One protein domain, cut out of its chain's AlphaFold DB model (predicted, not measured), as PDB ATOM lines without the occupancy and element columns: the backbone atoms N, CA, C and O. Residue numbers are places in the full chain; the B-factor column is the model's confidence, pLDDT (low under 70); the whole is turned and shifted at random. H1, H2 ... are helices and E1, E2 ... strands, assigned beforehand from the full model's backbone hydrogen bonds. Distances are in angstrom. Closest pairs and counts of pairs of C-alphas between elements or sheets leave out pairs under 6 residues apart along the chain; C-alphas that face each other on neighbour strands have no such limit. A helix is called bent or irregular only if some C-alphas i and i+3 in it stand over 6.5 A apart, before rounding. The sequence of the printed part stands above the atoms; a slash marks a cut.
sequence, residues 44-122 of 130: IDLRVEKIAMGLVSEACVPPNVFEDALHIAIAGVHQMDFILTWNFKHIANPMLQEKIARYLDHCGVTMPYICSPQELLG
ATOM      1  N   ILE A  44     -29.853 -42.700  61.227       84.88
ATOM      2  CA  ILE A  44     -30.999 -41.833  61.494       84.88
ATOM      3  C   ILE A  44     -30.718 -41.090  62.796       84.88
ATOM      4  O   ILE A  44     -30.745 -41.668  63.883       84.88
ATOM      5  N   ASP A  45     -30.429 -39.797  62.677       87.06
ATOM      6  CA  ASP A  45     -30.211 -38.915  63.815       87.06
ATOM      7  C   ASP A  45     -31.393 -37.952  64.033       87.06
ATOM      8  O   ASP A  45     -32.347 -37.871  63.254       87.06
ATOM      9  N   LEU A  46     -31.314 -37.159  65.104       89.75
ATOM     10  CA  LEU A  46     -32.339 -36.164  65.428       89.75
ATOM     11  C   LEU A  46     -32.526 -35.108  64.328       89.75
ATOM     12  O   LEU A  46     -33.560 -34.436  64.304       89.75
ATOM     13  N   ARG A  47     -31.532 -34.886  63.459       92.69
ATOM     14  CA  ARG A  47     -31.647 -33.937  62.347       92.69
ATOM     15  C   ARG A  47     -32.500 -34.543  61.239       92.69
ATOM     16  O   ARG A  47     -33.408 -33.861  60.766       92.69
ATOM     17  N   VAL A  48     -32.258 -35.804  60.887       93.06
ATOM     18  CA  VAL A  48     -33.076 -36.571  59.935       93.06
ATOM     19  C   VAL A  48     -34.537 -36.600  60.381       93.06
ATOM     20  O   VAL A  48     -35.415 -36.204  59.616       93.06
ATOM     21  N   GLU A  49     -34.806 -36.987  61.632       92.31
ATOM     22  CA  GLU A  49     -36.177 -37.077  62.155       92.31
ATOM     23  C   GLU A  49     -36.909 -35.729  62.095       92.31
ATOM     24  O   GLU A  49     -38.055 -35.654  61.648       92.31
ATOM     25  N   LYS A  50     -36.237 -34.638  62.488       94.62
ATOM     26  CA  LYS A  50     -36.818 -33.287  62.450       94.62
ATOM     27  C   LYS A  50     -37.164 -32.839  61.035       94.62
ATOM     28  O   LYS A  50     -38.226 -32.254  60.838       94.62
ATOM     29  N   ILE A  51     -36.287 -33.107  60.069       95.06
ATOM     30  CA  ILE A  51     -36.521 -32.758  58.662       95.06
ATOM     31  C   ILE A  51     -37.687 -33.582  58.108       95.06
ATOM     32  O   ILE A  51     -38.590 -33.015  57.495       95.06
ATOM     33  N   ALA A  52     -37.735 -34.889  58.384       93.38
ATOM     34  CA  ALA A  52     -38.837 -35.753  57.956       93.38
ATOM     35  C   ALA A  52     -40.190 -35.302  58.541       93.38
ATOM     36  O   ALA A  52     -41.184 -35.181  57.823       93.38
ATOM     37  N   MET A  53     -40.231 -34.976  59.836       93.62
ATOM     38  CA  MET A  53     -41.430 -34.437  60.489       93.62
ATOM     39  C   MET A  53     -41.848 -33.077  59.922       93.62
ATOM     40  O   MET A  53     -43.044 -32.808  59.780       93.62
ATOM     41  N   GLY A  54     -40.886 -32.211  59.601       94.56
ATOM     42  CA  GLY A  54     -41.168 -30.907  59.018       94.56
ATOM     43  C   GLY A  54     -41.699 -30.997  57.588       94.56
ATOM     44  O   GLY A  54     -42.658 -30.299  57.274       94.56
ATOM     45  N   LEU A  55     -41.202 -31.929  56.766       92.56
ATOM     46  CA  LEU A  55     -41.764 -32.208  55.435       92.56
ATOM     47  C   LEU A  55     -43.264 -32.541  55.493       92.56
ATOM     48  O   LEU A  55     -44.032 -32.100  54.635       92.56
ATOM     49  N   VAL A  56     -43.693 -33.289  56.514       91.62
ATOM     50  CA  VAL A  56     -45.115 -33.596  56.726       91.62
ATOM     51  C   VAL A  56     -45.874 -32.398  57.292       91.62
ATOM     52  O   VAL A  56     -46.965 -32.081  56.818       91.62
ATOM     53  N   SER A  57     -45.303 -31.708  58.280       92.50
ATOM     54  CA  SER A  57     -45.955 -30.576  58.958       92.50
ATOM     55  C   SER A  57     -46.194 -29.388  58.020       92.50
ATOM     56  O   SER A  57     -47.239 -28.750  58.095       92.50
ATOM     57  N   GLU A  58     -45.273 -29.141  57.088       91.12
ATOM     58  CA  GLU A  58     -45.373 -28.109  56.046       91.12
ATOM     59  C   GLU A  58     -46.183 -28.573  54.820       91.12
ATOM     60  O   GLU A  58     -46.217 -27.896  53.790       91.12
ATOM     61  N   ALA A  59     -46.817 -29.751  54.890       88.69
ATOM     62  CA  ALA A  59     -47.591 -30.350  53.803       88.69
ATOM     63  C   ALA A  59     -46.815 -30.459  52.469       88.69
ATOM     64  O   ALA A  59     -47.401 -30.401  51.379       88.69
ATOM     65  N   CYS A  60     -45.489 -30.626  52.547       86.62
ATOM     66  CA  CYS A  60     -44.648 -30.968  51.398       86.62
ATOM     67  C   CYS A  60     -44.860 -32.426  50.995       86.62
ATOM     68  O   CYS A  60     -44.800 -32.751  49.815       86.62
ATOM     69  N   VAL A  61     -45.145 -33.279  51.979       85.12
ATOM     70  CA  VAL A  61     -45.419 -34.705  51.826       85.12
ATOM     71  C   VAL A  61     -46.657 -35.053  52.665       85.12
ATOM     72  O   VAL A  61     -46.760 -34.589  53.803       85.12
ATOM     73  N   PRO A  62     -47.640 -35.815  52.148       82.19
ATOM     74  CA  PRO A  62     -48.823 -36.135  52.935       82.19
ATOM     75  C   PRO A  62     -48.508 -37.110  54.095       82.19
ATOM     76  O   PRO A  62     -47.573 -37.905  54.009       82.19
ATOM     77  N   PRO A  63     -49.273 -37.095  55.205       80.25
ATOM     78  CA  PRO A  63     -48.918 -37.855  56.413       80.25
ATOM     79  C   PRO A  63     -48.908 -39.378  56.234       80.25
ATOM     80  O   PRO A  63     -48.204 -40.087  56.945       80.25
ATOM     81  N   ASN A  64     -49.692 -39.895  55.284       81.38
ATOM     82  CA  ASN A  64     -49.788 -41.324  54.979       81.38
ATOM     83  C   ASN A  64     -48.552 -41.882  54.254       81.38
ATOM     84  O   ASN A  64     -48.520 -43.072  53.960       81.38
ATOM     85  N   VAL A  65     -47.568 -41.035  53.947       80.19
ATOM     86  CA  VAL A  65     -46.326 -41.399  53.254       80.19
ATOM     87  C   VAL A  65     -45.114 -40.858  54.027       80.19
ATOM     88  O   VAL A  65     -44.153 -40.348  53.467       80.19
ATOM     89  N   PHE A  66     -45.160 -40.942  55.358       84.88
ATOM     90  CA  PHE A  66     -44.060 -40.496  56.223       84.88
ATOM     91  C   PHE A  66     -42.723 -41.194  55.914       84.88
ATOM     92  O   PHE A  66     -41.671 -40.572  56.005       84.88
ATOM     93  N   GLU A  67     -42.759 -42.464  55.510       85.12
ATOM     94  CA  GLU A  67     -41.567 -43.238  55.136       85.12
ATOM     95  C   GLU A  67     -40.819 -42.608  53.949       85.12
ATOM     96  O   GLU A  67     -39.599 -42.461  53.986       85.12
ATOM     97  N   ASP A  68     -41.557 -42.084  52.968       86.31
ATOM     98  CA  ASP A  68     -41.004 -41.320  51.849       86.31
ATOM     99  C   ASP A  68     -40.306 -40.026  52.323       86.31
ATOM    100  O   ASP A  68     -39.213 -39.690  51.861       86.31
ATOM    101  N   ALA A  69     -40.903 -39.308  53.284       89.75
ATOM    102  CA  ALA A  69     -40.286 -38.121  53.884       89.75
ATOM    103  C   ALA A  69     -38.995 -38.468  54.642       89.75
ATOM    104  O   ALA A  69     -38.032 -37.699  54.609       89.75
ATOM    105  N   LEU A  70     -38.959 -39.634  55.293       89.94
ATOM    106  CA  LEU A  70     -37.780 -40.125  55.992       89.94
ATOM    107  C   LEU A  70     -36.650 -40.473  55.014       89.94
ATOM    108  O   LEU A  70     -35.522 -40.036  55.228       89.94
ATOM    109  N   HIS A  71     -36.943 -41.167  53.908       89.25
ATOM    110  CA  HIS A  71     -35.954 -41.457  52.862       89.25
ATOM    111  C   HIS A  71     -35.338 -40.184  52.270       89.25
ATOM    112  O   HIS A  71     -34.118 -40.096  52.128       89.25
ATOM    113  N   ILE A  72     -36.160 -39.168  51.996       90.12
ATOM    114  CA  ILE A  72     -35.689 -37.863  51.513       90.12
ATOM    115  C   ILE A  72     -34.782 -37.185  52.544       90.12
ATOM    116  O   ILE A  72     -33.716 -36.678  52.190       90.12
ATOM    117  N   ALA A  73     -35.184 -37.179  53.817       92.38
ATOM    118  CA  ALA A  73     -34.408 -36.562  54.886       92.38
ATOM    119  C   ALA A  73     -33.054 -37.256  55.093       92.38
ATOM    120  O   ALA A  73     -32.042 -36.570  55.217       92.38
ATOM    121  N   ILE A  74     -33.022 -38.593  55.084       91.06
ATOM    122  CA  ILE A  74     -31.785 -39.383  55.184       91.06
ATOM    123  C   ILE A  74     -30.855 -39.027  54.025       91.06
ATOM    124  O   ILE A  74     -29.720 -38.612  54.254       91.06
ATOM    125  N   ALA A  75     -31.342 -39.139  52.789       91.56
ATOM    126  CA  ALA A  75     -30.543 -38.876  51.601       91.56
ATOM    127  C   ALA A  75     -29.984 -37.446  51.594       91.56
ATOM    128  O   ALA A  75     -28.792 -37.256  51.382       91.56
ATOM    129  N   GLY A  76     -30.811 -36.447  51.908       92.19
ATOM    130  CA  GLY A  76     -30.366 -35.058  51.962       92.19
ATOM    131  C   GLY A  76     -29.347 -34.791  53.080       92.19
ATOM    132  O   GLY A  76     -28.324 -34.149  52.845       92.19
ATOM    133  N   VAL A  77     -29.590 -35.284  54.302       93.19
ATOM    134  CA  VAL A  77     -28.675 -35.071  55.443       93.19
ATOM    135  C   VAL A  77     -27.317 -35.723  55.203       93.19
ATOM    136  O   VAL A  77     -26.299 -35.113  55.527       93.19
ATOM    137  N   HIS A  78     -27.307 -36.918  54.612       90.06
ATOM    138  CA  HIS A  78     -26.088 -37.658  54.280       90.06
ATOM    139  C   HIS A  78     -25.489 -37.285  52.920       90.06
ATOM    140  O   HIS A  78     -24.515 -37.904  52.505       90.06
ATOM    141  N   GLN A  79     -26.030 -36.264  52.246       90.44
ATOM    142  CA  GLN A  79     -25.537 -35.754  50.960       90.44
ATOM    143  C   GLN A  79     -25.483 -36.824  49.858       90.44
ATOM    144  O   GLN A  79     -24.556 -36.858  49.054       90.44
ATOM    145  N   MET A  80     -26.478 -37.707  49.829       91.19
ATOM    146  CA  MET A  80     -26.655 -38.655  48.736       91.19
ATOM    147  C   MET A  80     -27.109 -37.906  47.485       91.19
ATOM    148  O   MET A  80     -28.036 -37.098  47.541       91.19
ATOM    149  N   ASP A  81     -26.492 -38.213  46.348       86.69
ATOM    150  CA  ASP A  81     -26.821 -37.558  45.082       86.69
ATOM    151  C   ASP A  81     -28.179 -38.015  44.524       86.69
ATOM    152  O   ASP A  81     -28.881 -37.233  43.883       86.69
ATOM    153  N   PHE A  82     -28.570 -39.269  44.787       85.38
ATOM    154  CA  PHE A  82     -29.714 -39.918  44.142       85.38
ATOM    155  C   PHE A  82     -30.615 -40.677  45.122       85.38
ATOM    156  O   PHE A  82     -30.136 -41.367  46.023       85.38
ATOM    157  N   ILE A  83     -31.926 -40.627  44.879       87.56
ATOM    158  CA  ILE A  83     -32.903 -41.592  45.396       87.56
ATOM    159  C   ILE A  83     -33.504 -42.323  44.202       87.56
ATOM    160  O   ILE A  83     -34.190 -41.719  43.379       87.56
ATOM    161  N   LEU A  84     -33.288 -43.635  44.145       85.62
ATOM    162  CA  LEU A  84     -33.913 -44.485  43.140       85.62
ATOM    163  C   LEU A  84     -35.255 -45.007  43.632       85.62
ATOM    164  O   LEU A  84     -35.335 -45.624  44.693       85.62
ATOM    165  N   THR A  85     -36.312 -44.788  42.853       81.44
ATOM    166  CA  THR A  85     -37.663 -45.205  43.231       81.44
ATOM    167  C   THR A  85     -38.452 -45.775  42.062       81.44
ATOM    168  O   THR A  85     -38.397 -45.293  40.936       81.44
ATOM    169  N   TRP A  86     -39.242 -46.803  42.363       71.88
ATOM    170  CA  TRP A  86     -40.282 -47.322  41.475       71.88
ATOM    171  C   TRP A  86     -41.664 -46.742  41.818       71.88
ATOM    172  O   TRP A  86     -42.658 -47.042  41.153       71.88
ATOM    173  N   ASN A  87     -41.754 -45.917  42.868       68.25
ATOM    174  CA  ASN A  87     -43.001 -45.334  43.342       68.25
ATOM    175  C   ASN A  87     -43.271 -43.974  42.680       68.25
ATOM    176  O   ASN A  87     -43.120 -42.905  43.277       68.25
ATOM    177  N   PHE A  88     -43.746 -44.032  41.436       60.59
ATOM    178  CA  PHE A  88     -44.049 -42.841  40.637       60.59
ATOM    179  C   PHE A  88     -45.225 -41.995  41.155       60.59
ATOM    180  O   PHE A  88     -45.441 -40.876  40.694       60.59
ATOM    181  N   LYS A  89     -46.024 -42.513  42.095       61.25
ATOM    182  CA  LYS A  89     -47.233 -41.834  42.587       61.25
ATOM    183  C   LYS A  89     -46.960 -40.886  43.759       61.25
ATOM    184  O   LYS A  89     -47.806 -40.044  44.046       61.25
ATOM    185  N   HIS A  90     -45.840 -41.061  44.457       68.00
ATOM    186  CA  HIS A  90     -45.585 -40.407  45.740       68.00
ATOM    187  C   HIS A  90     -44.458 -39.373  45.609       68.00
ATOM    188  O   HIS A  90     -44.727 -38.202  45.353       68.00
ATOM    189  N   ILE A  91     -43.196 -39.796  45.714       67.25
ATOM    190  CA  ILE A  91     -42.032 -38.890  45.700       67.25
ATOM    191  C   ILE A  91     -41.567 -38.479  44.303       67.25
ATOM    192  O   ILE A  91     -40.846 -37.495  44.165       67.25
ATOM    193  N   ALA A  92     -41.983 -39.196  43.258       64.38
ATOM    194  CA  ALA A  92     -41.632 -38.849  41.882       64.38
ATOM    195  C   ALA A  92     -42.507 -37.727  41.292       64.38
ATOM    196  O   ALA A  92     -42.290 -37.314  40.159       64.38
ATOM    197  N   ASN A  93     -43.525 -37.242  42.017       76.88
ATOM    198  CA  ASN A  93     -44.385 -36.168  41.526       76.88
ATOM    199  C   ASN A  93     -43.607 -34.834  41.504       76.88
ATOM    200  O   ASN A  93     -43.278 -34.326  42.583       76.88
ATOM    201  N   PRO A  94     -43.391 -34.202  40.332       77.06
ATOM    202  CA  PRO A  94     -42.595 -32.977  40.225       77.06
ATOM    203  C   PRO A  94     -43.120 -31.817  41.081       77.06
ATOM    204  O   PRO A  94     -42.343 -31.027  41.612       77.06
ATOM    205  N   MET A  95     -44.441 -31.728  41.282       78.56
ATOM    206  CA  MET A  95     -45.034 -30.674  42.113       78.56
ATOM    207  C   MET A  95     -44.743 -30.861  43.606       78.56
ATOM    208  O   MET A  95     -44.650 -29.878  44.343       78.56
ATOM    209  N   LEU A  96     -44.634 -32.110  44.072       83.06
ATOM    210  CA  LEU A  96     -44.208 -32.396  45.444       83.06
ATOM    211  C   LEU A  96     -42.705 -32.153  45.573       83.06
ATOM    212  O   LEU A  96     -42.285 -31.498  46.523       83.06
ATOM    213  N   GLN A  97     -41.919 -32.585  44.583       87.19
ATOM    214  CA  GLN A  97     -40.473 -32.370  44.549       87.19
ATOM    215  C   GLN A  97     -40.091 -30.894  44.663       87.19
ATOM    216  O   GLN A  97     -39.217 -30.560  45.451       87.19
ATOM    217  N   GLU A  98     -40.790 -29.991  43.975       89.00
ATOM    218  CA  GLU A  98     -40.522 -28.552  44.082       89.00
ATOM    219  C   GLU A  98     -40.763 -28.005  45.504       89.00
ATOM    220  O   GLU A  98     -39.996 -27.181  46.006       89.00
ATOM    221  N   LYS A  99     -41.819 -28.468  46.187       90.50
ATOM    222  CA  LYS A  99     -42.100 -28.077  47.581       90.50
ATOM    223  C   LYS A  99     -41.046 -28.628  48.536       90.50
ATOM    224  O   LYS A  99     -40.560 -27.898  49.395       90.50
ATOM    225  N   ILE A 100     -40.689 -29.897  48.352       91.31
ATOM    226  CA  ILE A 100     -39.644 -30.583  49.109       91.31
ATOM    227  C   ILE A 100     -38.312 -29.842  48.939       91.31
ATOM    228  O   ILE A 100     -37.684 -29.517  49.941       91.31
ATOM    229  N   ALA A 101     -37.927 -29.494  47.706       92.44
ATOM    230  CA  ALA A 101     -36.704 -28.752  47.399       92.44
ATOM    231  C   ALA A 101     -36.613 -27.455  48.205       92.44
ATOM    232  O   ALA A 101     -35.620 -27.206  48.884       92.44
ATOM    233  N   ARG A 102     -37.687 -26.656  48.175       93.88
ATOM    234  CA  ARG A 102     -37.769 -25.385  48.903       93.88
ATOM    235  C   ARG A 102     -37.644 -25.577  50.412       93.88
ATOM    236  O   ARG A 102     -36.962 -24.806  51.076       93.88
ATOM    237  N   TYR A 103     -38.285 -26.606  50.960       95.00
ATOM    238  CA  TYR A 103     -38.176 -26.914  52.383       95.00
ATOM    239  C   TYR A 103     -36.763 -27.370  52.781       95.00
ATOM    240  O   TYR A 103     -36.232 -26.914  53.796       95.00
ATOM    241  N   LEU A 104     -36.138 -28.243  51.987       94.50
ATOM    242  CA  LEU A 104     -34.780 -28.725  52.244       94.50
ATOM    243  C   LEU A 104     -33.751 -27.592  52.162       94.50
ATOM    244  O   LEU A 104     -32.886 -27.505  53.035       94.50
ATOM    245  N   ASP A 105     -33.904 -26.677  51.203       95.12
ATOM    246  CA  ASP A 105     -33.065 -25.481  51.079       95.12
ATOM    247  C   ASP A 105     -33.129 -24.614  52.349       95.12
ATOM    248  O   ASP A 105     -32.097 -24.274  52.930       95.12
ATOM    249  N   HIS A 106     -34.332 -24.379  52.892       94.62
ATOM    250  CA  HIS A 106     -34.495 -23.690  54.179       94.62
ATOM    251  C   HIS A 106     -33.837 -24.426  55.361       94.62
ATOM    252  O   HIS A 106     -33.452 -23.795  56.347       94.62
ATOM    253  N   CYS A 107     -33.691 -25.750  55.277       92.69
ATOM    254  CA  CYS A 107     -33.013 -26.572  56.283       92.69
ATOM    255  C   CYS A 107     -31.488 -26.666  56.071       92.69
ATOM    256  O   CYS A 107     -30.802 -27.340  56.852       92.69
ATOM    257  N   GLY A 108     -30.949 -26.021  55.028       93.94
ATOM    258  CA  GLY A 108     -29.545 -26.133  54.633       93.94
ATOM    259  C   GLY A 108     -29.184 -27.546  54.172       93.94
ATOM    260  O   GLY A 108     -28.134 -28.073  54.549       93.94
ATOM    261  N   VAL A 109     -30.094 -28.197  53.447       93.81
ATOM    262  CA  VAL A 109     -29.945 -29.556  52.926       93.81
ATOM    263  C   VAL A 109     -30.159 -29.553  51.419       93.81
ATOM    264  O   VAL A 109     -31.125 -28.985  50.918       93.81
ATOM    265  N   THR A 110     -29.265 -30.217  50.690       90.25
ATOM    266  CA  THR A 110     -29.400 -30.380  49.243       90.25
ATOM    267  C   THR A 110     -30.461 -31.429  48.934       90.25
ATOM    268  O   THR A 110     -30.505 -32.488  49.562       90.25
ATOM    269  N   MET A 111     -31.319 -31.135  47.958       91.06
ATOM    270  CA  MET A 111     -32.288 -32.105  47.474       91.06
ATOM    271  C   MET A 111     -31.582 -33.189  46.644       91.06
ATOM    272  O   MET A 111     -30.928 -32.839  45.661       91.06
ATOM    273  N   PRO A 112     -31.737 -34.480  46.991       90.00
ATOM    274  CA  PRO A 112     -31.260 -35.567  46.145       90.00
ATOM    275  C   PRO A 112     -32.078 -35.630  44.850       90.00
ATOM    276  O   PRO A 112     -33.281 -35.348  44.849       90.00
ATOM    277  N   TYR A 113     -31.456 -36.048  43.750       88.56
ATOM    278  CA  TYR A 113     -32.168 -36.299  42.503       88.56
ATOM    279  C   TYR A 113     -33.001 -37.579  42.634       88.56
ATOM    280  O   TYR A 113     -32.467 -38.666  42.853       88.56
ATOM    281  N   ILE A 114     -34.323 -37.452  42.539       88.06
ATOM    282  CA  ILE A 114     -35.248 -38.580  42.675       88.06
ATOM    283  C   ILE A 114     -35.618 -39.063  41.277       88.06
ATOM    284  O   ILE A 114     -36.311 -38.352  40.549       88.06
ATOM    285  N   CYS A 115     -35.186 -40.267  40.920       83.44
ATOM    286  CA  CYS A 115     -35.426 -40.841  39.601       83.44
ATOM    287  C   CYS A 115     -35.701 -42.345  39.666       83.44
ATOM    288  O   CYS A 115     -35.489 -43.012  40.679       83.44
ATOM    289  N   SER A 116     -36.209 -42.891  38.575       83.25
ATOM    290  CA  SER A 116     -36.309 -44.330  38.378       83.25
ATOM    291  C   SER A 116     -34.977 -44.928  37.923       83.25
ATOM    292  O   SER A 116     -34.142 -44.227  37.344       83.25
ATOM    293  N   PRO A 117     -34.756 -46.238  38.129       79.56
ATOM    294  CA  PRO A 117     -33.552 -46.894  37.623       79.56
ATOM    295  C   PRO A 117     -33.374 -46.761  36.107       79.56
ATOM    296  O   PRO A 117     -32.244 -46.644  35.647       79.56
ATOM    297  N   GLN A 118     -34.466 -46.738  35.338       80.44
ATOM    298  CA  GLN A 118     -34.427 -46.497  33.894       80.44
ATOM    299  C   GLN A 118     -33.904 -45.102  33.564       80.44
ATOM    300  O   GLN A 118     -33.021 -44.965  32.726       80.44
ATOM    301  N   GLU A 119     -34.414 -44.073  34.242       77.56
ATOM    302  CA  GLU A 119     -33.963 -42.694  34.035       77.56
ATOM    303  C   GLU A 119     -32.489 -42.510  34.405       77.56
ATOM    304  O   GLU A 119     -31.800 -41.721  33.766       77.56
ATOM    305  N   LEU A 120     -31.991 -43.244  35.409       79.38
ATOM    306  CA  LEU A 120     -30.576 -43.196  35.779       79.38
ATOM    307  C   LEU A 120     -29.671 -43.883  34.746       79.38
ATOM    308  O   LEU A 120     -28.585 -43.383  34.465       79.38
ATOM    309  N   LEU A 121     -30.085 -45.041  34.224       77.94
ATOM    310  CA  LEU A 121     -29.279 -45.825  33.281       77.94
ATOM    311  C   LEU A 121     -29.296 -45.247  31.859       77.94
ATOM    312  O   LEU A 121     -28.362 -45.507  31.106       77.94
ATOM    313  N   GLY A 122     -30.308 -44.440  31.522       65.44
ATOM    314  CA  GLY A 122     -30.519 -43.927  30.171       65.44
ATOM    315  C   GLY A 122     -30.977 -45.023  29.204       65.44
ATOM    316  O   GLY A 122     -30.721 -46.212  29.406       65.44
TER     317      GLY A 122
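Overview. This is residues 44 to 122 of the 130 residues of the protein "DNA-binding protein" of Comamonadaceae bacterium CG12_big_fil_rev_8_21_14_0_65_59_15 (UniProt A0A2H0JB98). A helical hairpin of H1 and H2 makes one end, H3 sets its centre in a triangle with theirs, and a very short two-stranded parallel sheet, E1 and E2, lies between the helices and the small helix H4 at the far end. The chain goes from E1 through H3 back to E2, beside E1. The printed part has 79 residues with four named helices and two named strands, in the order H1 H2 E1 H3 E2 H4, and its class is mostly helix. It is compact, with a radius of gyration of the C-alphas of 11.6 A, and spans 35 by 24 by 20 A.

Arrangement. Start with H1, residues 46 to 57, and H2, residues 63 to 77: this hairpin touches closest at the C-alphas of Ala 52 and Leu 70, 4.9 A apart, at a steep tilt of 41 degrees, opposite ways. Next look at E1, residues 82 to 84, where the closest C-alphas of H2 and E1 are those of Ala 75 and Ile 83, 7.2 A apart. H3, residues 94 to 106, only just touches H1, with 3 pairs of C-alphas within 8 A, through its residues 100 to 104 alone and H1's residues 51 to 55 alone; the closest C-alphas are those of Leu 55 and Ile 100, 6.9 A. H2 and H3 are close but not clearly touching, with the closest C-alphas, those of Gly 76 and Leu 104, 7.7 A apart. E2, residues 113 to 115, is parallel to E1 at 19 degrees; look for N 83 and O 113 at 2.9 A and N 115 and O 83 at 3.0 A, both within hydrogen-bond range. E1, H3 and E2 form a strand-helix-strand unit, two parallel neighbour strands with a helix between, and its crossover is right-handed. H4, residues 117 to 121, touches no helix; the closest C-alphas of E1 and H4 are those of Leu 84 and Pro 117, 6.0 A apart. In H1 and H4 every O i to N i+4 pair is within hydrogen-bond range; in H2 it is 9 of 11 and in H3 8 of 9.

Along the chain. Find C-alpha 46 at (-32.339, -36.164, 65.428); from there H1 runs 16.1 A to C-alpha 57. H2, 20.5 A, is irregular: C-alphas 64 and 67 are 8.4 A apart. E1 and E2 are each 6.3 A long, and H3 runs 18.6 A from C-alpha 94 at (-42.595, -32.977, 40.225). H4, 6.2 A, ends at C-alpha 121, (-29.279, -45.825, 33.281).

Size, cuts and confidence. The C-alphas of Leu 46 and Gly 122 are the two farthest apart, 36.1 A. The printed part has no cut, and no link between named elements is long. The model's mean pLDDT over the printed part is 86.0; look for values under 70 at residues 87 to 92 and residue 122.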